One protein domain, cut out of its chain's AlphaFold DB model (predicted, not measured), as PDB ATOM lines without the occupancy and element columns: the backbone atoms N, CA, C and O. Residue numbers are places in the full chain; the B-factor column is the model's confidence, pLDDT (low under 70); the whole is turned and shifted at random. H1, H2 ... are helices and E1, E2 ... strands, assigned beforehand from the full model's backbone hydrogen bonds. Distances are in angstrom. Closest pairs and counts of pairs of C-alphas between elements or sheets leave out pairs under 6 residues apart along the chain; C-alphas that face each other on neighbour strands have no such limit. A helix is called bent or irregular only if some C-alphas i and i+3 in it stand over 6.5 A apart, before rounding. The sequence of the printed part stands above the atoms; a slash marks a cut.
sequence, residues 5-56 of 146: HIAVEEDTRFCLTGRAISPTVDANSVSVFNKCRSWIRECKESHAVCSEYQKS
ATOM      1  N   HIS A   5      27.876  28.987  37.439       34.47
ATOM      2  CA  HIS A   5      28.780  28.635  38.528       34.47
ATOM      3  C   HIS A   5      29.609  27.419  38.114       34.47
ATOM      4  O   HIS A   5      29.070  26.324  37.954       34.47
ATOM      5  N   ILE A   6      30.916  27.605  37.923       36.66
ATOM      6  CA  ILE A   6      31.855  26.494  37.740       36.66
ATOM      7  C   ILE A   6      32.394  26.156  39.131       36.66
ATOM      8  O   ILE A   6      33.130  26.945  39.723       36.66
ATOM      9  N   ALA A   7      31.972  25.016  39.677       28.97
ATOM     10  CA  ALA A   7      32.513  24.496  40.926       28.97
ATOM     11  C   ALA A   7      33.891  23.875  40.656       28.97
ATOM     12  O   ALA A   7      34.020  23.007  39.795       28.97
ATOM     13  N   VAL A   8      34.909  24.330  41.384       35.88
ATOM     14  CA  VAL A   8      36.206  23.650  41.491       35.88
ATOM     15  C   VAL A   8      36.160  22.859  42.803       35.88
ATOM     16  O   VAL A   8      35.635  23.370  43.790       35.88
ATOM     17  N   GLU A   9      36.588  21.597  42.774       39.25
ATOM     18  CA  GLU A   9      36.290  20.555  43.772       39.25
ATOM     19  C   GLU A   9      36.438  20.953  45.265       39.25
ATOM     20  O   GLU A   9      37.393  21.601  45.686       39.25
ATOM     21  N   GLU A  10      35.436  20.508  46.037       42.28
ATOM     22  CA  GLU A  10      35.343  20.213  47.485       42.28
ATOM     23  C   GLU A  10      35.792  21.199  48.589       42.28
ATOM     24  O   GLU A  10      35.686  20.852  49.765       42.28
ATOM     25  N   ASP A  11      36.127  22.460  48.308       41.09
ATOM     26  CA  ASP A  11      36.108  23.513  49.351       41.09
ATOM     27  C   ASP A  11      35.383  24.755  48.811       41.09
ATOM     28  O   ASP A  11      35.919  25.572  48.061       41.09
ATOM     29  N   THR A  12      34.098  24.874  49.157       43.97
ATOM     30  CA  THR A  12      33.087  25.810  48.620       43.97
ATOM     31  C   THR A  12      33.334  27.298  48.917       43.97
ATOM     32  O   THR A  12      32.408  28.107  48.897       43.97
ATOM     33  N   ARG A  13      34.580  27.712  49.160       44.75
ATOM     34  CA  ARG A  13      34.939  29.106  49.461       44.75
ATOM     35  C   ARG A  13      35.336  29.948  48.252       44.75
ATOM     36  O   ARG A  13      35.442  31.163  48.393       44.75
ATOM     37  N   PHE A  14      35.468  29.355  47.065       44.97
ATOM     38  CA  PHE A  14      35.758  30.092  45.834       44.97
ATOM     39  C   PHE A  14      34.815  29.673  44.705       44.97
ATOM     40  O   PHE A  14      35.133  28.825  43.878       44.97
ATOM     41  N   CYS A  15      33.629  30.283  44.660       47.41
ATOM     42  CA  CYS A  15      32.796  30.209  43.467       47.41
ATOM     43  C   CYS A  15      33.374  31.177  42.427       47.41
ATOM     44  O   CYS A  15      33.337  32.394  42.615       47.41
ATOM     45  N   LEU A  16      33.944  30.646  41.344       54.06
ATOM     46  CA  LEU A  16      34.300  31.466  40.194       54.06
ATOM     47  C   LEU A  16      33.009  31.781  39.432       54.06
ATOM     48  O   LEU A  16      32.409  30.899  38.812       54.06
ATOM     49  N   THR A  17      32.566  33.036  39.484       58.12
ATOM     50  CA  THR A  17      31.447  33.503  38.658       58.12
ATOM     51  C   THR A  17      31.899  33.552  37.203       58.12
ATOM     52  O   THR A  17      32.679  34.421  36.805       58.12
ATOM     53  N   GLY A  18      31.435  32.593  36.403       64.38
ATOM     54  CA  GLY A  18      31.715  32.543  34.976       64.38
ATOM     55  C   GLY A  18      30.884  33.565  34.201       64.38
ATOM     56  O   GLY A  18      29.737  33.851  34.539       64.38
ATOM     57  N   ARG A  19      31.443  34.095  33.109       71.38
ATOM     58  CA  ARG A  19      30.694  34.912  32.145       71.38
ATOM     59  C   ARG A  19      30.160  34.007  31.036       71.38
ATOM     60  O   ARG A  19      30.924  33.567  30.180       71.38
ATOM     61  N   ALA A  20      28.854  33.743  31.029       68.44
ATOM     62  CA  ALA A  20      28.237  32.930  29.984       68.44
ATOM     63  C   ALA A  20      28.345  33.603  28.599       68.44
ATOM     64  O   ALA A  20      28.140  34.813  28.437       68.44
ATOM     65  N   ILE A  21      28.649  32.803  27.579       68.81
ATOM     66  CA  ILE A  21      28.557  33.189  26.167       68.81
ATOM     67  C   ILE A  21      27.326  32.480  25.594       68.81
ATOM     68  O   ILE A  21      27.069  31.328  25.930       68.81
ATOM     69  N   SER A  22      26.530  33.181  24.779       69.75
ATOM     70  CA  SER A  22      25.322  32.598  24.182       69.75
ATOM     71  C   SER A  22      25.684  31.359  23.349       69.75
ATOM     72  O   SER A  22      26.587  31.463  22.515       69.75
ATOM     73  N   PRO A  23      24.976  30.224  23.503       63.41
ATOM     74  CA  PRO A  23      25.279  28.972  22.798       63.41
ATOM     75  C   PRO A  23      25.057  29.043  21.277       63.41
ATOM     76  O   PRO A  23      25.382  28.107  20.559       63.41
ATOM     77  N   THR A  24      24.501  30.148  20.774       59.22
ATOM     78  CA  THR A  24      24.227  30.391  19.351       59.22
ATOM     79  C   THR A  24      25.395  31.007  18.582       59.22
ATOM     80  O   THR A  24      25.289  31.198  17.371       59.22
ATOM     81  N   VAL A  25      26.484  31.372  19.261       65.31
ATOM     82  CA  VAL A  25      27.641  32.007  18.625       65.31
ATOM     83  C   VAL A  25      28.661  30.927  18.290       65.31
ATOM     84  O   VAL A  25      29.085  30.191  19.176       65.31
ATOM     85  N   ASP A  26      29.070  30.849  17.024       70.00
ATOM     86  CA  ASP A  26      30.184  29.997  16.609       70.00
ATOM     87  C   ASP A  26      31.428  30.330  17.456       70.00
ATOM     88  O   ASP A  26      31.872  31.485  17.506       70.00
ATOM     89  N   ALA A  27      31.965  29.319  18.146       67.44
ATOM     90  CA  ALA A  27      33.129  29.437  19.022       67.44
ATOM     91  C   ALA A  27      34.386  29.894  18.263       67.44
ATOM     92  O   ALA A  27      35.261  30.523  18.855       67.44
ATOM     93  N   ASN A  28      34.432  29.649  16.950       70.12
ATOM     94  CA  ASN A  28      35.501  30.083  16.057       70.12
ATOM     95  C   ASN A  28      35.213  31.442  15.394       70.12
ATOM     96  O   ASN A  28      35.960  31.884  14.520       70.12
ATOM     97  N   SER A  29      34.142  32.139  15.790       79.69
ATOM     98  CA  SER A  29      33.831  33.457  15.239       79.69
ATOM     99  C   SER A  29      34.769  34.546  15.763       79.69
ATOM    100  O   SER A  29      35.149  34.596  16.936       79.69
ATOM    101  N   VAL A  30      35.044  35.528  14.902       81.38
ATOM    102  CA  VAL A  30      35.802  36.744  15.251       81.38
ATOM    103  C   VAL A  30      35.199  37.462  16.466       81.38
ATOM    104  O   VAL A  30      35.928  38.028  17.282       81.38
ATOM    105  N   SER A  31      33.873  37.403  16.630       82.94
ATOM    106  CA  SER A  31      33.177  38.001  17.771       82.94
ATOM    107  C   SER A  31      33.560  37.350  19.103       82.94
ATOM    108  O   SER A  31      33.701  38.065  20.096       82.94
ATOM    109  N   VAL A  32      33.732  36.025  19.147       83.31
ATOM    110  CA  VAL A  32      34.148  35.313  20.366       83.31
ATOM    111  C   VAL A  32      35.586  35.680  20.715       83.31
ATOM    112  O   VAL A  32      35.848  36.090  21.845       83.31
ATOM    113  N   PHE A  33      36.495  35.670  19.736       84.81
ATOM    114  CA  PHE A  33      37.881  36.084  19.965       84.81
ATOM    115  C   PHE A  33      37.993  37.539  20.437       84.81
ATOM    116  O   PHE A  33      38.750  37.832  21.363       84.81
ATOM    117  N   ASN A  34      37.200  38.457  19.868       86.19
ATOM    118  CA  ASN A  34      37.130  39.847  20.334       86.19
ATOM    119  C   ASN A  34      36.656  39.946  21.786       86.19
ATOM    120  O   ASN A  34      37.189  40.747  22.555       86.19
ATOM    121  N   LYS A  35      35.691  39.111  22.178       87.12
ATOM    122  CA  LYS A  35      35.185  39.073  23.550       87.12
ATOM    123  C   LYS A  35      36.246  38.565  24.526       87.12
ATOM    124  O   LYS A  35      36.475  39.211  25.546       87.12
ATOM    125  N   CYS A  36      36.959  37.493  24.176       86.56
ATOM    126  CA  CYS A  36      38.096  36.996  24.954       86.56
ATOM    127  C   CYS A  36      39.177  38.074  25.123       86.56
ATOM    128  O   CYS A  36      39.606  38.342  26.244       86.56
ATOM    129  N   ARG A  37      39.561  38.757  24.033       87.25
ATOM    130  CA  ARG A  37      40.516  39.880  24.076       87.25
ATOM    131  C   ARG A  37      40.044  40.997  25.004       87.25
ATOM    132  O   ARG A  37      40.830  41.480  25.815       87.25
ATOM    133  N   SER A  38      38.768  41.376  24.924       88.81
ATOM    134  CA  SER A  38      38.184  42.407  25.787       88.81
ATOM    135  C   SER A  38      38.245  42.020  27.262       88.81
ATOM    136  O   SER A  38      38.615  42.851  28.083       88.81
ATOM    137  N   TRP A  39      37.909  40.778  27.609       88.88
ATOM    138  CA  TRP A  39      37.940  40.308  28.996       88.88
ATOM    139  C   TRP A  39      39.358  40.211  29.552       88.88
ATOM    140  O   TRP A  39      39.600  40.610  30.688       88.88
ATOM    141  N   ILE A  40      40.312  39.734  28.749       86.06
ATOM    142  CA  ILE A  40      41.727  39.720  29.135       86.06
ATOM    143  C   ILE A  40      42.220  41.152  29.356       86.06
ATOM    144  O   ILE A  40      42.900  41.418  30.343       86.06
ATOM    145  N   ARG A  41      41.859  42.087  28.470       87.75
ATOM    146  CA  ARG A  41      42.236  43.497  28.599       87.75
ATOM    147  C   ARG A  41      41.654  44.130  29.863       87.75
ATOM    148  O   ARG A  41      42.399  44.723  30.633       87.75
ATOM    149  N   GLU A  42      40.358  43.953  30.099       89.44
ATOM    150  CA  GLU A  42      39.672  44.420  31.310       89.44
ATOM    151  C   GLU A  42      40.359  43.879  32.571       89.44
ATOM    152  O   GLU A  42      40.662  44.643  33.483       89.44
ATOM    153  N   CYS A  43      40.703  42.590  32.584       85.81
ATOM    154  CA  CYS A  43      41.430  41.970  33.688       85.81
ATOM    155  C   CYS A  43      42.793  42.639  33.942       85.81
ATOM    156  O   CYS A  43      43.128  42.946  35.085       85.81
ATOM    157  N   LYS A  44      43.564  42.916  32.886       83.44
ATOM    158  CA  LYS A  44      44.897  43.535  32.994       83.44
ATOM    159  C   LYS A  44      44.852  45.009  33.408       83.44
ATOM    160  O   LYS A  44      45.739  45.467  34.125       83.44
ATOM    161  N   GLU A  45      43.852  45.748  32.929       87.25
ATOM    162  CA  GLU A  45      43.769  47.207  33.081       87.25
ATOM    163  C   GLU A  45      42.925  47.642  34.287       87.25
ATOM    164  O   GLU A  45      43.213  48.677  34.883       87.25
ATOM    165  N   SER A  46      41.898  46.872  34.663       88.75
ATOM    166  CA  SER A  46      40.901  47.287  35.665       88.75
ATOM    167  C   SER A  46      41.015  46.549  37.001       88.75
ATOM    168  O   SER A  46      40.589  47.082  38.024       88.75
ATOM    169  N   HIS A  47      41.587  45.338  37.041       86.19
ATOM    170  CA  HIS A  47      41.720  44.577  38.288       86.19
ATOM    171  C   HIS A  47      43.105  44.786  38.913       86.19
ATOM    172  O   HIS A  47      44.104  44.247  38.434       86.19
ATOM    173  N   ALA A  48      43.162  45.524  40.027       86.38
ATOM    174  CA  ALA A  48      44.413  45.830  40.729       86.38
ATOM    175  C   ALA A  48      45.215  44.566  41.090       86.38
ATOM    176  O   ALA A  48      46.405  44.490  40.792       86.38
ATOM    177  N   VAL A  49      44.539  43.545  41.632       86.88
ATOM    178  CA  VAL A  49      45.156  42.262  42.017       86.88
ATOM    179  C   VAL A  49      45.787  41.558  40.812       86.88
ATOM    180  O   VAL A  49      46.917  41.081  40.890       86.88
ATOM    181  N   CYS A  50      45.087  41.515  39.675       82.50
ATOM    182  CA  CYS A  50      45.589  40.865  38.464       82.50
ATOM    183  C   CYS A  50      46.765  41.639  37.851       82.50
ATOM    184  O   CYS A  50      47.748  41.030  37.431       82.50
ATOM    185  N   SER A  51      46.688  42.973  37.837       82.00
ATOM    186  CA  SER A  51      47.762  43.843  37.344       82.00
ATOM    187  C   SER A  51      49.036  43.718  38.186       82.00
ATOM    188  O   SER A  51      50.139  43.623  37.646       82.00
ATOM    189  N   GLU A  52      48.901  43.685  39.513       84.31
ATOM    190  CA  GLU A  52      50.025  43.502  40.432       84.31
ATOM    191  C   GLU A  52      50.644  42.109  40.291       84.31
ATOM    192  O   GLU A  52      51.864  41.992  40.151       84.31
ATOM    193  N   TYR A  53      49.811  41.066  40.205       81.31
ATOM    194  CA  TYR A  53      50.287  39.714  39.937       81.31
ATOM    195  C   TYR A  53      51.093  39.657  38.637       81.31
ATOM    196  O   TYR A  53      52.202  39.128  38.642       81.31
ATOM    197  N   GLN A  54      50.600  40.266  37.553       77.06
ATOM    198  CA  GLN A  54      51.288  40.271  36.259       77.06
ATOM    199  C   GLN A  54      52.670  40.942  36.322       77.06
ATOM    200  O   GLN A  54      53.606  40.459  35.690       77.06
ATOM    201  N   LYS A  55      52.827  42.011  37.116       79.38
ATOM    202  CA  LYS A  55      54.130  42.659  37.361       79.38
ATOM    203  C   LYS A  55      55.075  41.793  38.197       79.38
ATOM    204  O   LYS A  55      56.287  41.937  38.089       79.38
ATOM    205  N   SER A  56      54.523  40.907  39.025       79.38
ATOM    206  CA  SER A  56      55.279  39.988  39.884       79.38
ATOM    207  C   SER A  56      55.660  38.663  39.206       79.38
ATOM    208  O   SER A  56      56.358  37.849  39.817       79.38
TER     209      SER A  56
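AT A GLANCE: This is residues 5 to 56 of the 146 residues of the protein "HET domain-containing protein" of Rutstroemia sp. NJR-2017a WRK4 (UniProt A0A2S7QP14). The printed part makes a loose, open U: one limb is an extended stretch that holds the short strand E1, residues 23 to 29 make the turn, and the long helix H1 comes back as the other limb, with a gap between H1 and E1. At the far end of H1 the short helix H2 turns off about perpendicular and makes a corner, while at the end of the E1 limb residues 7 to 15 form a loop that brings residues 5 to 6 beside E1. The printed part has 52 residues with one named strand and two named helices, in the order E1, H1, H2, and its class is mostly helix. The whole is loose, with a radius of gyration of the C-alphas of 14.2 A, and flat, spanning 32 by 31 by 14 A.

IN THESE COORDINATES: The printed part begins at His 5, whose C-alpha is at (28.780, 28.635, 38.528). Strand E1 is residues 16 to 18, with C-alpha 16 at (34.300, 31.466, 40.194), and is 5.9 A long from first to last C-alpha. Helix H1 is residues 30 to 46 and is 23.5 A long; its C-alpha 30 is at (35.802, 36.744, 15.251). Helix H2 is residues 48 to 56 and is 12.4 A long, ending with C-alpha 56 at (55.279, 39.988, 39.884). Neither helix is bent.

HOW THE PARTS SIT: E1 pairs with no named strand, but residues 5 to 6 pair with residues 16 to 17 of E1 as a short antiparallel pairing. E1 and H1 are apart. E1 and H2 are apart too. H1 and H2 touch only at the corner by their link, with 6 pairs of C-alphas within 8 A. H1 touches H2 with residues 43 to 45 alone. The closest C-alphas of the two helices are those of Lys 44 and Ser 51, 5.2 A apart. Their lines stand at 87 degrees, about perpendicular, and their centres are 16.6 A apart. In H1 and H2 every O i to N i+4 pair is within hydrogen-bond range.

THE WHOLE: The two C-alphas farthest apart are those of Thr 24 and Ser 56, at 38.4 A. The C-alphas of the first and last printed residues, His 5 and Ser 56, are 28.9 A apart. Residues 23 to 31, of which 30 to 31 belong to H1, stand free. The link from E1 to H1 is long, with 11 residues, and the link from H1 to H2 is tight, with 1 residue. The printed part has no cut. The mean pLDDT of the printed part is 70.4, and residues 5 to 18, residues 20 to 25 and residue 27 are under 70; the mean is 59 for E1, 86 for H1 and 82 for H2.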